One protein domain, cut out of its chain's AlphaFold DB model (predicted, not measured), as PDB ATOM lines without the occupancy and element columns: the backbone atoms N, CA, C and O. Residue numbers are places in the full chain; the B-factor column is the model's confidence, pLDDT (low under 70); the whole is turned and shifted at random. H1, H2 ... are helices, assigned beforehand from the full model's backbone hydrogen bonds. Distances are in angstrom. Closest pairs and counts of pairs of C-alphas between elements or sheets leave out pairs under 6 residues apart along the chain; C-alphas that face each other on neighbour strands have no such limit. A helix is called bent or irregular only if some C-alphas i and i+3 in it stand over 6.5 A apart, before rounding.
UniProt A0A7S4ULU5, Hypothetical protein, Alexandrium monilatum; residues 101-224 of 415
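This is residues 101 to 224 of the 415 residues of the protein "Hypothetical protein" of Alexandrium monilatum (UniProt A0A7S4ULU5). One long helix, H5, is the spine: H1 and H2 pack along it, H3 packs on its last turns beyond a sharp kink near residue 199, and H6 meets it with residues 213 to 215 alone and runs away from it, with short H4 packed on residues 176 to 181 of H5. The printed part has 124 residues with six named helices, H1 to H6 in chain order, which hold 93 of them; there is no named strand, and the class is all helix. The whole is compact, radius of gyration of the C-alphas 14.6 A, spanning 49 by 38 by 21 A.

Start at the hub H5, residues 174 to 206, irregular with C-alphas 198 and 201 9.3 A apart. H1, residues 106 to 117, touches it, closest C-alphas Pro 106 and Leu 190, 5.0 A, at a shallow tilt of 28 degrees, opposite ways. H2, residues 120 to 137, touches it, closest C-alphas Ala 132 and Glu 202, 5.4 A. H3, residues 141 to 153, touches residues 201 to 206 alone, closest C-alphas Ala 142 and Ala 205, 5.0 A. H6, residues 212 to 224, touches H4, residues 160 to 163, closest C-alphas Phe 160 and Gly 219, 3.9 A. O i to N i+4 pairs are all within hydrogen-bond range in H1, H2, H3 and H6, 24 of 29 in H5; H4 is too short.

Find C-alpha 106 at (12.654, -44.157, -17.087), where H1 begins; H5 spans 26.7 A from its first to its last C-alpha; H6 ends at C-alpha 224 at (39.643, -37.600, -21.968).

The printed part has no cut and no long link; no printed residue is under 70.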
ATOM      1  N   GLU A 101       7.771 -41.058  -7.717       91.25
ATOM      2  CA  GLU A 101       7.211 -42.082  -6.827       91.25
ATOM      3  C   GLU A 101       7.259 -43.485  -7.449       91.25
ATOM      4  O   GLU A 101       7.311 -44.476  -6.727       91.25
ATOM      5  N   ASP A 102       7.267 -43.568  -8.782       93.50
ATOM      6  CA  ASP A 102       7.292 -44.826  -9.526       93.50
ATOM      7  C   ASP A 102       8.732 -45.313  -9.746       93.50
ATOM      8  O   ASP A 102       9.514 -44.661 -10.441       93.50
ATOM      9  N   GLU A 103       9.084 -46.469  -9.180       91.50
ATOM     10  CA  GLU A 103      10.408 -47.087  -9.339       91.50
ATOM     11  C   GLU A 103      10.708 -47.502 -10.792       91.50
ATOM     12  O   GLU A 103      11.879 -47.549 -11.186       91.50
ATOM     13  N   ASP A 104       9.674 -47.736 -11.606       96.06
ATOM     14  CA  ASP A 104       9.804 -48.070 -13.027       96.06
ATOM     15  C   ASP A 104       9.955 -46.833 -13.926       96.06
ATOM     16  O   ASP A 104      10.143 -46.957 -15.141       96.06
ATOM     17  N   HIS A 105       9.974 -45.630 -13.341       97.81
ATOM     18  CA  HIS A 105      10.191 -44.395 -14.081       97.81
ATOM     19  C   HIS A 105      11.498 -44.452 -14.908       97.81
ATOM     20  O   HIS A 105      12.559 -44.808 -14.367       97.81
ATOM     21  N   PRO A 106      11.499 -44.020 -16.191       98.25
ATOM     22  CA  PRO A 106      12.654 -44.157 -17.087       98.25
ATOM     23  C   PRO A 106      13.963 -43.592 -16.522       98.25
ATOM     24  O   PRO A 106      15.021 -44.207 -16.650       98.25
ATOM     25  N   LEU A 107      13.903 -42.449 -15.830       98.19
ATOM     26  CA  LEU A 107      15.068 -41.854 -15.166       98.19
ATOM     27  C   LEU A 107      15.639 -42.715 -14.025       98.19
ATOM     28  O   LEU A 107      16.861 -42.797 -13.878       98.19
ATOM     29  N   ILE A 108      14.788 -43.336 -13.202       97.31
ATOM     30  CA  ILE A 108      15.242 -44.221 -12.119       97.31
ATOM     31  C   ILE A 108      15.901 -45.451 -12.741       97.31
ATOM     32  O   ILE A 108      17.049 -45.767 -12.417       97.31
ATOM     33  N   ARG A 109      15.233 -46.060 -13.725       98.06
ATOM     34  CA  ARG A 109      15.745 -47.197 -14.498       98.06
ATOM     35  C   ARG A 109      17.079 -46.882 -15.174       98.06
ATOM     36  O   ARG A 109      17.995 -47.698 -15.089       98.06
ATOM     37  N   PHE A 110      17.230 -45.690 -15.757       98.31
ATOM     38  CA  PHE A 110      18.491 -45.213 -16.329       98.31
ATOM     39  C   PHE A 110      19.602 -45.142 -15.279       98.31
ATOM     40  O   PHE A 110      20.713 -45.610 -15.520       98.31
ATOM     41  N   LYS A 111      19.329 -44.566 -14.099       96.00
ATOM     42  CA  LYS A 111      20.337 -44.446 -13.036       96.00
ATOM     43  C   LYS A 111      20.761 -45.807 -12.491       96.00
ATOM     44  O   LYS A 111      21.947 -45.995 -12.238       96.00
ATOM     45  N   VAL A 112      19.828 -46.747 -12.344       94.81
ATOM     46  CA  VAL A 112      20.143 -48.137 -11.976       94.81
ATOM     47  C   VAL A 112      21.027 -48.775 -13.047       94.81
ATOM     48  O   VAL A 112      22.111 -49.255 -12.727       94.81
ATOM     49  N   HIS A 113      20.637 -48.673 -14.321       95.88
ATOM     50  CA  HIS A 113      21.419 -49.186 -15.446       95.88
ATOM     51  C   HIS A 113      22.838 -48.587 -15.480       95.88
ATOM     52  O   HIS A 113      23.821 -49.304 -15.664       95.88
ATOM     53  N   ALA A 114      22.981 -47.281 -15.238       94.69
ATOM     54  CA  ALA A 114      24.281 -46.623 -15.154       94.69
ATOM     55  C   ALA A 114      25.158 -47.204 -14.035       94.69
ATOM     56  O   ALA A 114      26.325 -47.506 -14.265       94.69
ATOM     57  N   LEU A 115      24.600 -47.426 -12.842       88.81
ATOM     58  CA  LEU A 115      25.337 -48.016 -11.719       88.81
ATOM     59  C   LEU A 115      25.753 -49.476 -11.966       88.81
ATOM     60  O   LEU A 115      26.756 -49.918 -11.408       88.81
ATOM     61  N   GLU A 116      25.007 -50.217 -12.788       89.88
ATOM     62  CA  GLU A 116      25.311 -51.609 -13.146       89.88
ATOM     63  C   GLU A 116      26.339 -51.741 -14.278       89.88
ATOM     64  O   GLU A 116      27.077 -52.728 -14.324       89.88
ATOM     65  N   ARG A 117      26.380 -50.780 -15.215       90.00
ATOM     66  CA  ARG A 117      27.255 -50.834 -16.401       90.00
ATOM     67  C   ARG A 117      28.502 -49.970 -16.262       90.00
ATOM     68  O   ARG A 117      29.615 -50.477 -16.360       90.00
ATOM     69  N   THR A 118      28.312 -48.666 -16.091       88.12
ATOM     70  CA  THR A 118      29.377 -47.673 -15.934       88.12
ATOM     71  C   THR A 118      28.783 -46.361 -15.428       88.12
ATOM     72  O   THR A 118      27.874 -45.786 -16.029       88.12
ATOM     73  N   ASP A 119      29.325 -45.847 -14.330       87.50
ATOM     74  CA  ASP A 119      28.935 -44.565 -13.740       87.50
ATOM     75  C   ASP A 119      29.212 -43.361 -14.659       87.50
ATOM     76  O   ASP A 119      28.571 -42.319 -14.515       87.50
ATOM     77  N   THR A 120      30.063 -43.524 -15.678       90.38
ATOM     78  CA  THR A 120      30.284 -42.531 -16.741       90.38
ATOM     79  C   THR A 120      28.989 -42.202 -17.503       90.38
ATOM     80  O   THR A 120      28.829 -41.082 -17.993       90.38
ATOM     81  N   LEU A 121      28.000 -43.107 -17.528       95.31
ATOM     82  CA  LEU A 121      26.656 -42.806 -18.040       95.31
ATOM     83  C   LEU A 121      25.966 -41.677 -17.262       95.31
ATOM     84  O   LEU A 121      25.255 -40.873 -17.863       95.31
ATOM     85  N   LEU A 122      26.188 -41.562 -15.949       94.50
ATOM     86  CA  LEU A 122      25.627 -40.470 -15.147       94.50
ATOM     87  C   LEU A 122      26.239 -39.120 -15.538       94.50
ATOM     88  O   LEU A 122      25.546 -38.102 -15.528       94.50
ATOM     89  N   LEU A 123      27.523 -39.102 -15.909       92.56
ATOM     90  CA  LEU A 123      28.178 -37.912 -16.452       92.56
ATOM     91  C   LEU A 123      27.651 -37.587 -17.859       92.56
ATOM     92  O   LEU A 123      27.370 -36.426 -18.157       92.56
ATOM     93  N   ALA A 124      27.435 -38.599 -18.703       96.06
ATOM     94  CA  ALA A 124      26.851 -38.411 -20.032       96.06
ATOM     95  C   ALA A 124      25.422 -37.860 -19.955       96.06
ATOM     96  O   ALA A 124      25.097 -36.908 -20.660       96.06
ATOM     97  N   ALA A 125      24.595 -38.355 -19.036       97.81
ATOM     98  CA  ALA A 125      23.262 -37.807 -18.808       97.81
ATOM     99  C   ALA A 125      23.295 -36.317 -18.442       97.81
ATOM    100  O   ALA A 125      22.467 -35.550 -18.933       97.81
ATOM    101  N   GLN A 126      24.278 -35.876 -17.644       96.56
ATOM    102  CA  GLN A 126      24.455 -34.453 -17.342       96.56
ATOM    103  C   GLN A 126      24.766 -33.624 -18.591       96.56
ATOM    104  O   GLN A 126      24.272 -32.502 -18.689       96.56
ATOM    105  N   VAL A 127      25.527 -34.160 -19.554       96.25
ATOM    106  CA  VAL A 127      25.758 -33.498 -20.850       96.25
ATOM    107  C   VAL A 127      24.447 -33.348 -21.613       96.25
ATOM    108  O   VAL A 127      24.130 -32.245 -22.045       96.25
ATOM    109  N   PHE A 128      23.656 -34.414 -21.737       98.19
ATOM    110  CA  PHE A 128      22.382 -34.377 -22.464       98.19
ATOM    111  C   PHE A 128      21.384 -33.404 -21.825       98.19
ATOM    112  O   PHE A 128      20.831 -32.543 -22.510       98.19
ATOM    113  N   ALA A 129      21.221 -33.466 -20.502       98.31
ATOM    114  CA  ALA A 129      20.388 -32.526 -19.761       98.31
ATOM    115  C   ALA A 129      20.882 -31.075 -19.919       98.31
ATOM    116  O   ALA A 129      20.079 -30.162 -20.117       98.31
ATOM    117  N   ASN A 130      22.200 -30.851 -19.898       97.56
ATOM    118  CA  ASN A 130      22.774 -29.527 -20.121       97.56
ATOM    119  C   ASN A 130      22.536 -29.010 -21.542       97.56
ATOM    120  O   ASN A 130      22.175 -27.845 -21.698       97.56
ATOM    121  N   LEU A 131      22.689 -29.851 -22.569       97.50
ATOM    122  CA  LEU A 131      22.394 -29.480 -23.953       97.50
ATOM    123  C   LEU A 131      20.924 -29.085 -24.114       97.50
ATOM    124  O   LEU A 131      20.647 -28.047 -24.712       97.50
ATOM    125  N   ALA A 132      19.997 -29.845 -23.522       97.94
ATOM    126  CA  ALA A 132      18.575 -29.505 -23.526       97.94
ATOM    127  C   ALA A 132      18.313 -28.156 -22.832       97.94
ATOM    128  O   ALA A 132      17.689 -27.263 -23.408       97.94
ATOM    129  N   ASN A 133      18.854 -27.951 -21.626       97.94
ATOM    130  CA  ASN A 133      18.723 -26.686 -20.894       97.94
ATOM    131  C   ASN A 133      19.336 -25.493 -21.651       97.94
ATOM    132  O   ASN A 133      18.754 -24.406 -21.670       97.94
ATOM    133  N   ARG A 134      20.490 -25.677 -22.306       97.38
ATOM    134  CA  ARG A 134      21.133 -24.646 -23.137       97.38
ATOM    135  C   ARG A 134      20.322 -24.335 -24.391       97.38
ATOM    136  O   ARG A 134      20.178 -23.161 -24.718       97.38
ATOM    137  N   ALA A 135      19.773 -25.348 -25.057       97.00
ATOM    138  CA  ALA A 135      18.908 -25.161 -26.219       97.00
ATOM    139  C   ALA A 135      17.675 -24.325 -25.852       97.00
ATOM    140  O   ALA A 135      17.388 -23.336 -26.520       97.00
ATOM    141  N   ARG A 136      17.019 -24.639 -24.727       95.31
ATOM    142  CA  ARG A 136      15.883 -23.871 -24.179       95.31
ATOM    143  C   ARG A 136      16.238 -22.423 -23.892       95.31
ATOM    144  O   ARG A 136      15.504 -21.519 -24.279       95.31
ATOM    145  N   ALA A 137      17.388 -22.195 -23.260       95.06
ATOM    146  CA  ALA A 137      17.882 -20.848 -22.992       95.06
ATOM    147  C   ALA A 137      18.197 -20.056 -24.278       95.06
ATOM    148  O   ALA A 137      18.158 -18.829 -24.251       95.06
ATOM    149  N   ALA A 138      18.481 -20.738 -25.393       93.81
ATOM    150  CA  ALA A 138      18.769 -20.144 -26.699       93.81
ATOM    151  C   ALA A 138      17.529 -19.996 -27.611       93.81
ATOM    152  O   ALA A 138      17.680 -19.812 -28.817       93.81
ATOM    153  N   GLY A 139      16.310 -20.079 -27.062       89.00
ATOM    154  CA  GLY A 139      15.054 -19.974 -27.823       89.00
ATOM    155  C   GLY A 139      14.330 -21.307 -28.042       89.00
ATOM    156  O   GLY A 139      13.209 -21.311 -28.546       89.00
ATOM    157  N   GLY A 140      14.929 -22.416 -27.604       90.56
ATOM    158  CA  GLY A 140      14.314 -23.740 -27.545       90.56
ATOM    159  C   GLY A 140      14.199 -24.474 -28.876       90.56
ATOM    160  O   GLY A 140      14.591 -24.003 -29.945       90.56
ATOM    161  N   GLY A 141      13.653 -25.682 -28.778       91.25
ATOM    162  CA  GLY A 141      13.300 -26.511 -29.917       91.25
ATOM    163  C   GLY A 141      14.465 -27.280 -30.537       91.25
ATOM    164  O   GLY A 141      15.644 -27.143 -30.200       91.25
ATOM    165  N   ALA A 142      14.102 -28.113 -31.509       94.31
ATOM    166  CA  ALA A 142      14.998 -29.089 -32.108       94.31
ATOM    167  C   ALA A 142      16.182 -28.465 -32.874       94.31
ATOM    168  O   ALA A 142      17.249 -29.068 -32.968       94.31
ATOM    169  N   ALA A 143      16.016 -27.256 -33.425       95.25
ATOM    170  CA  ALA A 143      17.076 -26.561 -34.157       95.25
ATOM    171  C   ALA A 143      18.221 -26.114 -33.232       95.25
ATOM    172  O   ALA A 143      19.383 -26.383 -33.537       95.25
ATOM    173  N   ALA A 144      17.895 -25.505 -32.086       96.31
ATOM    174  CA  ALA A 144      18.885 -25.087 -31.095       96.31
ATOM    175  C   ALA A 144      19.642 -26.294 -30.517       96.31
ATOM    176  O   ALA A 144      20.867 -26.264 -30.402       96.31
ATOM    177  N   ALA A 145      18.930 -27.391 -30.232       96.31
ATOM    178  CA  ALA A 145      19.544 -28.636 -29.774       96.31
ATOM    179  C   ALA A 145      20.510 -29.225 -30.819       96.31
ATOM    180  O   ALA A 145      21.656 -29.525 -30.488       96.31
ATOM    181  N   ARG A 146      20.101 -29.322 -32.094       95.38
ATOM    182  CA  ARG A 146      20.968 -29.832 -33.175       95.38
ATOM    183  C   ARG A 146      22.235 -29.004 -33.376       95.38
ATOM    184  O   ARG A 146      23.289 -29.585 -33.617       95.38
ATOM    185  N   ALA A 147      22.154 -27.677 -33.255       95.50
ATOM    186  CA  ALA A 147      23.325 -26.807 -33.358       95.50
ATOM    187  C   ALA A 147      24.362 -27.123 -32.263       95.50
ATOM    188  O   ALA A 147      25.532 -27.350 -32.566       95.50
ATOM    189  N   LEU A 148      23.921 -27.250 -31.007       96.06
ATOM    190  CA  LEU A 148      24.798 -27.609 -29.886       96.06
ATOM    191  C   LEU A 148      25.372 -29.029 -30.015       96.06
ATOM    192  O   LEU A 148      26.532 -29.266 -29.679       96.06
ATOM    193  N   VAL A 149      24.581 -29.981 -30.522       95.44
ATOM    194  CA  VAL A 149      25.053 -31.346 -30.804       95.44
ATOM    195  C   VAL A 149      26.136 -31.346 -31.878       95.44
ATOM    196  O   VAL A 149      27.108 -32.087 -31.748       95.44
ATOM    197  N   ALA A 150      26.000 -30.529 -32.926       94.31
ATOM    198  CA  ALA A 150      27.007 -30.427 -33.978       94.31
ATOM    199  C   ALA A 150      28.352 -29.917 -33.431       94.31
ATOM    200  O   ALA A 150      29.393 -30.489 -33.754       94.31
ATOM    201  N   GLU A 151      28.327 -28.910 -32.550       92.12
ATOM    202  CA  GLU A 151      29.528 -28.418 -31.859       92.12
ATOM    203  C   GLU A 151      30.181 -29.505 -30.996       92.12
ATOM    204  O   GLU A 151      31.391 -29.714 -31.072       92.12
ATOM    205  N   LEU A 152      29.389 -30.231 -30.198       92.31
ATOM    206  CA  LEU A 152      29.907 -31.297 -29.339       92.31
ATOM    207  C   LEU A 152      30.486 -32.458 -30.154       92.31
ATOM    208  O   LEU A 152      31.567 -32.949 -29.840       92.31
ATOM    209  N   ARG A 153      29.797 -32.884 -31.217       91.75
ATOM    210  CA  ARG A 153      30.250 -33.984 -32.078       91.75
ATOM    211  C   ARG A 153      31.585 -33.699 -32.749       91.75
ATOM    212  O   ARG A 153      32.332 -34.642 -32.976       91.75
ATOM    213  N   ALA A 154      31.926 -32.436 -33.006       89.50
ATOM    214  CA  ALA A 154      33.250 -32.073 -33.513       89.50
ATOM    215  C   ALA A 154      34.392 -32.453 -32.545       89.50
ATOM    216  O   ALA A 154      35.543 -32.559 -32.965       89.50
ATOM    217  N   LEU A 155      34.077 -32.674 -31.264       86.94
ATOM    218  CA  LEU A 155      35.005 -33.139 -30.231       86.94
ATOM    219  C   LEU A 155      34.943 -34.663 -30.021       86.94
ATOM    220  O   LEU A 155      35.835 -35.231 -29.398       86.94
ATOM    221  N   CYS A 156      33.909 -35.338 -30.526       90.19
ATOM    222  CA  CYS A 156      33.747 -36.783 -30.393       90.19
ATOM    223  C   CYS A 156      34.487 -37.511 -31.522       90.19
ATOM    224  O   CYS A 156      34.106 -37.429 -32.687       90.19
ATOM    225  N   HIS A 157      35.532 -38.267 -31.183       86.88
ATOM    226  CA  HIS A 157      36.375 -38.930 -32.186       86.88
ATOM    227  C   HIS A 157      35.923 -40.340 -32.571       86.88
ATOM    228  O   HIS A 157      36.166 -40.772 -33.695       86.88
ATOM    229  N   ALA A 158      35.317 -41.081 -31.644       91.69
ATOM    230  CA  ALA A 158      34.908 -42.462 -31.868       91.69
ATOM    231  C   ALA A 158      33.795 -42.875 -30.892       91.69
ATOM    232  O   ALA A 158      33.759 -42.366 -29.768       91.69
ATOM    233  N   PRO A 159      32.909 -43.807 -31.286       94.88
ATOM    234  CA  PRO A 159      31.916 -44.390 -30.390       94.88
ATOM    235  C   PRO A 159      32.576 -45.271 -29.324       94.88
ATOM    236  O   PRO A 159      33.653 -45.836 -29.539       94.88
ATOM    237  N   PHE A 160      31.899 -45.437 -28.188       94.81
ATOM    238  CA  PHE A 160      32.440 -46.094 -26.999       94.81
ATOM    239  C   PHE A 160      33.024 -47.484 -27.274       94.81
ATOM    240  O   PHE A 160      34.160 -47.747 -26.888       94.81
ATOM    241  N   ALA A 161      32.315 -48.343 -28.014       92.56
ATOM    242  CA  ALA A 161      32.750 -49.712 -28.311       92.56
ATOM    243  C   ALA A 161      34.117 -49.801 -29.025       92.56
ATOM    244  O   ALA A 161      34.816 -50.810 -28.919       92.56
ATOM    245  N   GLN A 162      34.530 -48.746 -29.739       90.69
ATOM    246  CA  GLN A 162      35.827 -48.700 -30.422       90.69
ATOM    247  C   GLN A 162      36.976 -48.304 -29.491       90.69
ATOM    248  O   GLN A 162      38.137 -48.635 -29.752       90.69
ATOM    249  N   VAL A 163      36.672 -47.586 -28.410       88.31
ATOM    250  CA  VAL A 163      37.677 -46.959 -27.549       88.31
ATOM    251  C   VAL A 163      37.790 -47.593 -26.177       88.31
ATOM    252  O   VAL A 163      38.897 -47.601 -25.633       88.31
ATOM    253  N   CYS A 164      36.703 -48.165 -25.664       87.00
ATOM    254  CA  CYS A 164      36.668 -48.776 -24.349       87.00
ATOM    255  C   CYS A 164      37.584 -49.996 -24.262       87.00
ATOM    256  O   CYS A 164      37.907 -50.674 -25.254       87.00
ATOM    257  N   ARG A 165      38.067 -50.248 -23.046       82.19
ATOM    258  CA  ARG A 165      38.946 -51.377 -22.755       82.19
ATOM    259  C   ARG A 165      38.125 -52.663 -22.569       82.19
ATOM    260  O   ARG A 165      37.292 -52.713 -21.668       82.19
ATOM    261  N   PRO A 166      38.389 -53.734 -23.344       80.69
ATOM    262  CA  PRO A 166      37.780 -55.032 -23.082       80.69
ATOM    263  C   PRO A 166      38.168 -55.572 -21.702       80.69
ATOM    264  O   PRO A 166      39.294 -55.325 -21.247       80.69
ATOM    265  N   PRO A 167      37.295 -56.376 -21.070       78.94
ATOM    266  CA  PRO A 167      37.653 -57.137 -19.883       78.94
ATOM    267  C   PRO A 167      38.915 -57.989 -20.102       78.94
ATOM    268  O   PRO A 167      39.191 -58.407 -21.233       78.94
ATOM    269  N   PRO A 168      39.680 -58.299 -19.039       75.19
ATOM    270  CA  PRO A 168      40.827 -59.197 -19.137       75.19
ATOM    271  C   PRO A 168      40.466 -60.513 -19.844       75.19
ATOM    272  O   PRO A 168      39.463 -61.145 -19.525       75.19
ATOM    273  N   GLY A 169      41.276 -60.915 -20.826       78.00
ATOM    274  CA  GLY A 169      41.041 -62.130 -21.618       78.00
ATOM    275  C   GLY A 169      40.027 -61.982 -22.761       78.00
ATOM    276  O   GLY A 169      39.816 -62.944 -23.494       78.00
ATOM    277  N   ARG A 170      39.428 -60.800 -22.957       79.44
ATOM    278  CA  ARG A 170      38.554 -60.498 -24.101       79.44
ATOM    279  C   ARG A 170      39.261 -59.619 -25.127       79.44
ATOM    280  O   ARG A 170      40.141 -58.823 -24.802       79.44
ATOM    281  N   VAL A 171      38.840 -59.753 -26.380       84.81
ATOM    282  CA  VAL A 171      39.236 -58.883 -27.492       84.81
ATOM    283  C   VAL A 171      38.036 -58.049 -27.940       84.81
ATOM    284  O   VAL A 171      36.897 -58.375 -27.611       84.81
ATOM    285  N   ARG A 172      38.281 -56.962 -28.681       88.44
ATOM    286  CA  ARG A 172      37.215 -56.172 -29.327       88.44
ATOM    287  C   ARG A 172      36.713 -56.891 -30.581       88.44
ATOM    288  O   ARG A 172      36.999 -56.464 -31.695       88.44
ATOM    289  N   ASP A 173      36.050 -58.022 -30.384       91.31
ATOM    290  CA  ASP A 173      35.369 -58.779 -31.436       91.31
ATOM    291  C   ASP A 173      33.936 -58.265 -31.672       91.31
ATOM    292  O   ASP A 173      33.458 -57.340 -31.009       91.31
ATOM    293  N   ALA A 174      33.246 -58.853 -32.651       93.00
ATOM    294  CA  ALA A 174      31.878 -58.477 -32.996       93.00
ATOM    295  C   ALA A 174      30.895 -58.687 -31.830       93.00
ATOM    296  O   ALA A 174      29.987 -57.876 -31.645       93.00
ATOM    297  N   ASP A 175      31.094 -59.725 -31.015       92.62
ATOM    298  CA  ASP A 175      30.243 -60.006 -29.858       92.62
ATOM    299  C   ASP A 175      30.434 -58.967 -28.752       92.62
ATOM    300  O   ASP A 175      29.462 -58.532 -28.133       92.62
ATOM    301  N   PHE A 176      31.671 -58.520 -28.521       91.88
ATOM    302  CA  PHE A 176      31.978 -57.421 -27.611       91.88
ATOM    303  C   PHE A 176      31.312 -56.117 -28.055       91.88
ATOM    304  O   PHE A 176      30.694 -55.434 -27.232       91.88
ATOM    305  N   VAL A 177      31.406 -55.784 -29.347       93.56
ATOM    306  CA  VAL A 177      30.767 -54.585 -29.908       93.56
ATOM    307  C   VAL A 177      29.251 -54.679 -29.761       93.56
ATOM    308  O   VAL A 177      28.646 -53.781 -29.187       93.56
ATOM    309  N   LYS A 178      28.644 -55.805 -30.158       94.75
ATOM    310  CA  LYS A 178      27.199 -56.039 -30.028       94.75
ATOM    311  C   LYS A 178      26.723 -55.941 -28.579       94.75
ATOM    312  O   LYS A 178      25.683 -55.346 -28.314       94.75
ATOM    313  N   HIS A 179      27.467 -56.525 -27.643       92.81
ATOM    314  CA  HIS A 179      27.155 -56.430 -26.222       92.81
ATOM    315  C   HIS A 179      27.205 -54.978 -25.737       92.81
ATOM    316  O   HIS A 179      26.295 -54.537 -25.039       92.81
ATOM    317  N   THR A 180      28.245 -54.243 -26.139       93.94
ATOM    318  CA  THR A 180      28.458 -52.848 -25.744       93.94
ATOM    319  C   THR A 180      27.373 -51.928 -26.291       93.94
ATOM    320  O   THR A 180      26.743 -51.189 -25.538       93.94
ATOM    321  N   ASP A 181      27.092 -52.028 -27.586       96.00
ATOM    322  CA  ASP A 181      26.050 -51.241 -28.240       96.00
ATOM    323  C   ASP A 181      24.654 -51.582 -27.702       96.00
ATOM    324  O   ASP A 181      23.800 -50.702 -27.621       96.00
ATOM    325  N   GLY A 182      24.424 -52.832 -27.282       97.38
ATOM    326  CA  GLY A 182      23.154 -53.273 -26.710       97.38
ATOM    327  C   GLY A 182      22.776 -52.521 -25.434       97.38
ATOM    328  O   GLY A 182      21.689 -51.948 -25.361       97.38
ATOM    329  N   TRP A 183      23.674 -52.470 -24.444       97.00
ATOM    330  CA  TRP A 183      23.376 -51.754 -23.200       97.00
ATOM    331  C   TRP A 183      23.410 -50.229 -23.385       97.00
ATOM    332  O   TRP A 183      22.619 -49.529 -22.762       97.00
ATOM    333  N   ILE A 184      24.233 -49.691 -24.298       98.25
ATOM    334  CA  ILE A 184      24.172 -48.259 -24.649       98.25
ATOM    335  C   ILE A 184      22.822 -47.916 -25.289       98.25
ATOM    336  O   ILE A 184      22.267 -46.855 -25.011       98.25
ATOM    337  N   GLY A 185      22.282 -48.807 -26.123       98.50
ATOM    338  CA  GLY A 185      20.950 -48.679 -26.709       98.50
ATOM    339  C   GLY A 185      19.856 -48.575 -25.650       98.50
ATOM    340  O   GLY A 185      19.031 -47.665 -25.707       98.50
ATOM    341  N   GLU A 186      19.891 -49.457 -24.651       98.50
ATOM    342  CA  GLU A 186      18.972 -49.425 -23.507       98.50
ATOM    343  C   GLU A 186      19.108 -48.119 -22.709       98.50
ATOM    344  O   GLU A 186      18.113 -47.439 -22.451       98.50
ATOM    345  N   ALA A 187      20.340 -47.711 -22.389       98.62
ATOM    346  CA  ALA A 187      20.607 -46.462 -21.685       98.62
ATOM    347  C   ALA A 187      20.102 -45.233 -22.464       98.62
ATOM    348  O   ALA A 187      19.525 -44.321 -21.872       98.62
ATOM    349  N   ALA A 188      20.284 -45.207 -23.788       98.75
ATOM    350  CA  ALA A 188      19.798 -44.130 -24.643       98.75
ATOM    351  C   ALA A 188      18.266 -44.059 -24.652       98.75
ATOM    352  O   ALA A 188      17.724 -42.971 -24.493       98.75
ATOM    353  N   ALA A 189      17.579 -45.198 -24.774       98.69
ATOM    354  CA  ALA A 189      16.119 -45.251 -24.758       98.69
ATOM    355  C   ALA A 189      15.540 -44.749 -23.423       98.69
ATOM    356  O   ALA A 189      14.624 -43.929 -23.415       98.69
ATOM    357  N   LEU A 190      16.113 -45.186 -22.295       98.69
ATOM    358  CA  LEU A 190      15.687 -44.752 -20.961       98.69
ATOM    359  C   LEU A 190      15.928 -43.253 -20.735       98.69
ATOM    360  O   LEU A 190      15.051 -42.553 -20.229       98.69
ATOM    361  N   LEU A 191      17.104 -42.747 -21.125       98.69
ATOM    362  CA  LEU A 191      17.429 -41.327 -20.989       98.69
ATOM    363  C   LEU A 191      16.574 -40.456 -21.914       98.69
ATOM    364  O   LEU A 191      16.146 -39.382 -21.502       98.69
ATOM    365  N   GLN A 192      16.311 -40.907 -23.141       98.56
ATOM    366  CA  GLN A 192      15.420 -40.217 -24.066       98.56
ATOM    367  C   GLN A 192      14.022 -40.079 -23.465       98.56
ATOM    368  O   GLN A 192      13.542 -38.955 -23.339       98.56
ATOM    369  N   ALA A 193      13.417 -41.191 -23.035       98.38
ATOM    370  CA  ALA A 193      12.087 -41.190 -22.434       98.38
ATOM    371  C   ALA A 193      12.018 -40.257 -21.212       98.38
ATOM    372  O   ALA A 193      11.123 -39.424 -21.125       98.38
ATOM    373  N   ALA A 194      13.024 -40.312 -20.330       97.94
ATOM    374  CA  ALA A 194      13.113 -39.427 -19.170       97.94
ATOM    375  C   ALA A 194      13.182 -37.936 -19.542       97.94
ATOM    376  O   ALA A 194      12.580 -37.092 -18.882       97.94
ATOM    377  N   LEU A 195      13.947 -37.580 -20.580       97.88
ATOM    378  CA  LEU A 195      14.076 -36.187 -21.003       97.88
ATOM    379  C   LEU A 195      12.839 -35.697 -21.760       97.88
ATOM    380  O   LEU A 195      12.526 -34.510 -21.679       97.88
ATOM    381  N   GLU A 196      12.125 -36.565 -22.477       96.81
ATOM    382  CA  GLU A 196      10.943 -36.187 -23.258       96.81
ATOM    383  C   GLU A 196       9.788 -35.669 -22.393       96.81
ATOM    384  O   GLU A 196       9.109 -34.730 -22.810       96.81
ATOM    385  N   GLU A 197       9.633 -36.175 -21.165       95.44
ATOM    386  CA  GLU A 197       8.598 -35.736 -20.211       95.44
ATOM    387  C   GLU A 197       8.659 -34.239 -19.883       95.44
ATOM    388  O   GLU A 197       7.647 -33.592 -19.602       95.44
ATOM    389  N   HIS A 198       9.860 -33.667 -19.914       93.00
ATOM    390  CA  HIS A 198      10.084 -32.273 -19.553       93.00
ATOM    391  C   HIS A 198      10.689 -31.450 -20.679       93.00
ATOM    392  O   HIS A 198      10.690 -30.226 -20.557       93.00
ATOM    393  N   ALA A 199      11.224 -32.088 -21.726       93.38
ATOM    394  CA  ALA A 199      12.007 -31.503 -22.812       93.38
ATOM    395  C   ALA A 199      11.825 -32.193 -24.169       93.38
ATOM    396  O   ALA A 199      12.789 -32.363 -24.909       93.38
ATOM    397  N   GLN A 200      10.584 -32.538 -24.520       95.06
ATOM    398  CA  GLN A 200      10.221 -33.289 -25.727       95.06
ATOM    399  C   GLN A 200      10.956 -32.867 -27.013       95.06
ATOM    400  O   GLN A 200      11.606 -33.694 -27.651       95.06
ATOM    401  N   ALA A 201      10.890 -31.587 -27.403       95.56
ATOM    402  CA  ALA A 201      11.488 -31.121 -28.659       95.56
ATOM    403  C   ALA A 201      13.025 -31.170 -28.649       95.56
ATOM    404  O   ALA A 201      13.643 -31.433 -29.683       95.56
ATOM    405  N   GLU A 202      13.648 -30.906 -27.496       97.31
ATOM    406  CA  GLU A 202      15.095 -31.020 -27.339       97.31
ATOM    407  C   GLU A 202      15.530 -32.487 -27.309       97.31
ATOM    408  O   GLU A 202      16.440 -32.862 -28.041       97.31
ATOM    409  N   ALA A 203      14.861 -33.327 -26.519       96.81
ATOM    410  CA  ALA A 203      15.161 -34.746 -26.384       96.81
ATOM    411  C   ALA A 203      15.064 -35.473 -27.733       96.81
ATOM    412  O   ALA A 203      16.032 -36.108 -28.149       96.81
ATOM    413  N   ALA A 204      13.980 -35.268 -28.487       95.81
ATOM    414  CA  ALA A 204      13.829 -35.836 -29.827       95.81
ATOM    415  C   ALA A 204      14.978 -35.441 -30.777       95.81
ATOM    416  O   ALA A 204      15.378 -36.220 -31.637       95.81
ATOM    417  N   ALA A 205      15.540 -34.238 -30.620       96.56
ATOM    418  CA  ALA A 205      16.680 -33.780 -31.410       96.56
ATOM    419  C   ALA A 205      18.023 -34.353 -30.935       96.56
ATOM    420  O   ALA A 205      18.893 -34.614 -31.761       96.56
ATOM    421  N   LEU A 206      18.208 -34.552 -29.626       97.62
ATOM    422  CA  LEU A 206      19.414 -35.171 -29.062       97.62
ATOM    423  C   LEU A 206      19.539 -36.656 -29.450       97.62
ATOM    424  O   LEU A 206      20.655 -37.158 -29.585       97.62
ATOM    425  N   PHE A 207      18.405 -37.332 -29.656       97.81
ATOM    426  CA  PHE A 207      18.317 -38.760 -29.985       97.81
ATOM    427  C   PHE A 207      17.847 -39.041 -31.425       97.81
ATOM    428  O   PHE A 207      17.455 -40.161 -31.744       97.81
ATOM    429  N   ASP A 208      17.943 -38.063 -32.333       95.88
ATOM    430  CA  ASP A 208      17.512 -38.193 -33.739       95.88
ATOM    431  C   ASP A 208      18.196 -39.345 -34.504       95.88
ATOM    432  O   ASP A 208      17.644 -39.911 -35.447       95.88
ATOM    433  N   ARG A 209      19.401 -39.720 -34.063       95.81
ATOM    434  CA  ARG A 209      20.215 -40.833 -34.570       95.81
ATOM    435  C   ARG A 209      20.277 -42.005 -33.580       95.81
ATOM    436  O   ARG A 209      21.268 -42.738 -33.552       95.81
ATOM    437  N   GLY A 210      19.254 -42.159 -32.741       96.81
ATOM    438  CA  GLY A 210      19.186 -43.186 -31.704       96.81
ATOM    439  C   GLY A 210      20.356 -43.085 -30.710       96.81
ATOM    440  O   GLY A 210      20.677 -41.984 -30.256       96.81
ATOM    441  N   PRO A 211      21.049 -44.193 -30.378       97.88
ATOM    442  CA  PRO A 211      22.092 -44.207 -29.346       97.88
ATOM    443  C   PRO A 211      23.429 -43.583 -29.773       97.88
ATOM    444  O   PRO A 211      24.349 -43.496 -28.957       97.88
ATOM    445  N   ALA A 212      23.571 -43.159 -31.035       97.44
ATOM    446  CA  ALA A 212      24.855 -42.751 -31.605       97.44
ATOM    447  C   ALA A 212      25.530 -41.624 -30.808       97.44
ATOM    448  O   ALA A 212      26.699 -41.750 -30.457       97.44
ATOM    449  N   LEU A 213      24.790 -40.561 -30.460       97.62
ATOM    450  CA  LEU A 213      25.357 -39.445 -29.695       97.62
ATOM    451  C   LEU A 213      25.821 -39.885 -28.301       97.62
ATOM    452  O   LEU A 213      26.877 -39.455 -27.845       97.62
ATOM    453  N   LEU A 214      25.056 -40.749 -27.625       98.19
ATOM    454  CA  LEU A 214      25.419 -41.226 -26.292       98.19
ATOM    455  C   LEU A 214      26.700 -42.064 -26.359       98.19
ATOM    456  O   LEU A 214      27.613 -41.846 -25.568       98.19
ATOM    457  N   SER A 215      26.800 -42.956 -27.347       97.81
ATOM    458  CA  SER A 215      28.008 -43.752 -27.592       97.81
ATOM    459  C   SER A 215      29.226 -42.878 -27.914       97.81
ATOM    460  O   SER A 215      30.315 -43.117 -27.395       97.81
ATOM    461  N   GLU A 216      29.055 -41.835 -28.730       96.75
ATOM    462  CA  GLU A 216      30.094 -40.855 -29.071       96.75
ATOM    463  C   GLU A 216      30.575 -40.070 -27.832       96.75
ATOM    464  O   GLU A 216      31.781 -39.923 -27.627       96.75
ATOM    465  N   VAL A 217      29.657 -39.611 -26.971       96.12
ATOM    466  CA  VAL A 217      29.980 -38.896 -25.719       96.12
ATOM    467  C   VAL A 217      30.688 -39.805 -24.715       96.12
ATOM    468  O   VAL A 217      31.670 -39.400 -24.097       96.12
ATOM    469  N   LEU A 218      30.240 -41.052 -24.570       95.44
ATOM    470  CA  LEU A 218      30.941 -42.036 -23.746       95.44
ATOM    471  C   LEU A 218      32.352 -42.301 -24.285       95.44
ATOM    472  O   LEU A 218      33.302 -42.390 -23.510       95.44
ATOM    473  N   GLY A 219      32.511 -42.385 -25.609       93.31
ATOM    474  CA  GLY A 219      33.821 -42.555 -26.228       93.31
ATOM    475  C   GLY A 219      34.756 -41.357 -26.023       93.31
ATOM    476  O   GLY A 219      35.953 -41.539 -25.791       93.31
ATOM    477  N   LEU A 220      34.210 -40.137 -26.033       92.19
ATOM    478  CA  LEU A 220      34.924 -38.918 -25.647       92.19
ATOM    479  C   LEU A 220      35.446 -39.018 -24.205       92.19
ATOM    480  O   LEU A 220      36.629 -38.763 -23.972       92.19
ATOM    481  N   PHE A 221      34.602 -39.424 -23.256       91.69
ATOM    482  CA  PHE A 221      34.976 -39.559 -21.846       91.69
ATOM    483  C   PHE A 221      36.029 -40.635 -21.593       91.69
ATOM    484  O   PHE A 221      37.028 -40.354 -20.933       91.69
ATOM    485  N   GLU A 222      35.886 -41.811 -22.205       87.81
ATOM    486  CA  GLU A 222      36.861 -42.909 -22.102       87.81
ATOM    487  C   GLU A 222      38.292 -42.463 -22.447       87.81
ATOM    488  O   GLU A 222      39.274 -42.991 -21.927       87.81
ATOM    489  N   LYS A 223      38.423 -41.474 -23.337       85.31
ATOM    490  CA  LYS A 223      39.711 -40.966 -23.813       85.31
ATOM    491  C   LYS A 223      40.169 -39.682 -23.143       85.31
ATOM    492  O   LYS A 223      41.308 -39.308 -23.365       85.31
ATOM    493  N   ASN A 224      39.326 -38.970 -22.401       87.00
ATOM    494  CA  ASN A 224      39.643 -37.600 -21.968       87.00
ATOM    495  C   ASN A 224      39.320 -37.310 -20.503       87.00
ATOM    496  O   ASN A 224      39.582 -36.198 -20.034       87.00
TER     497      ASN A 224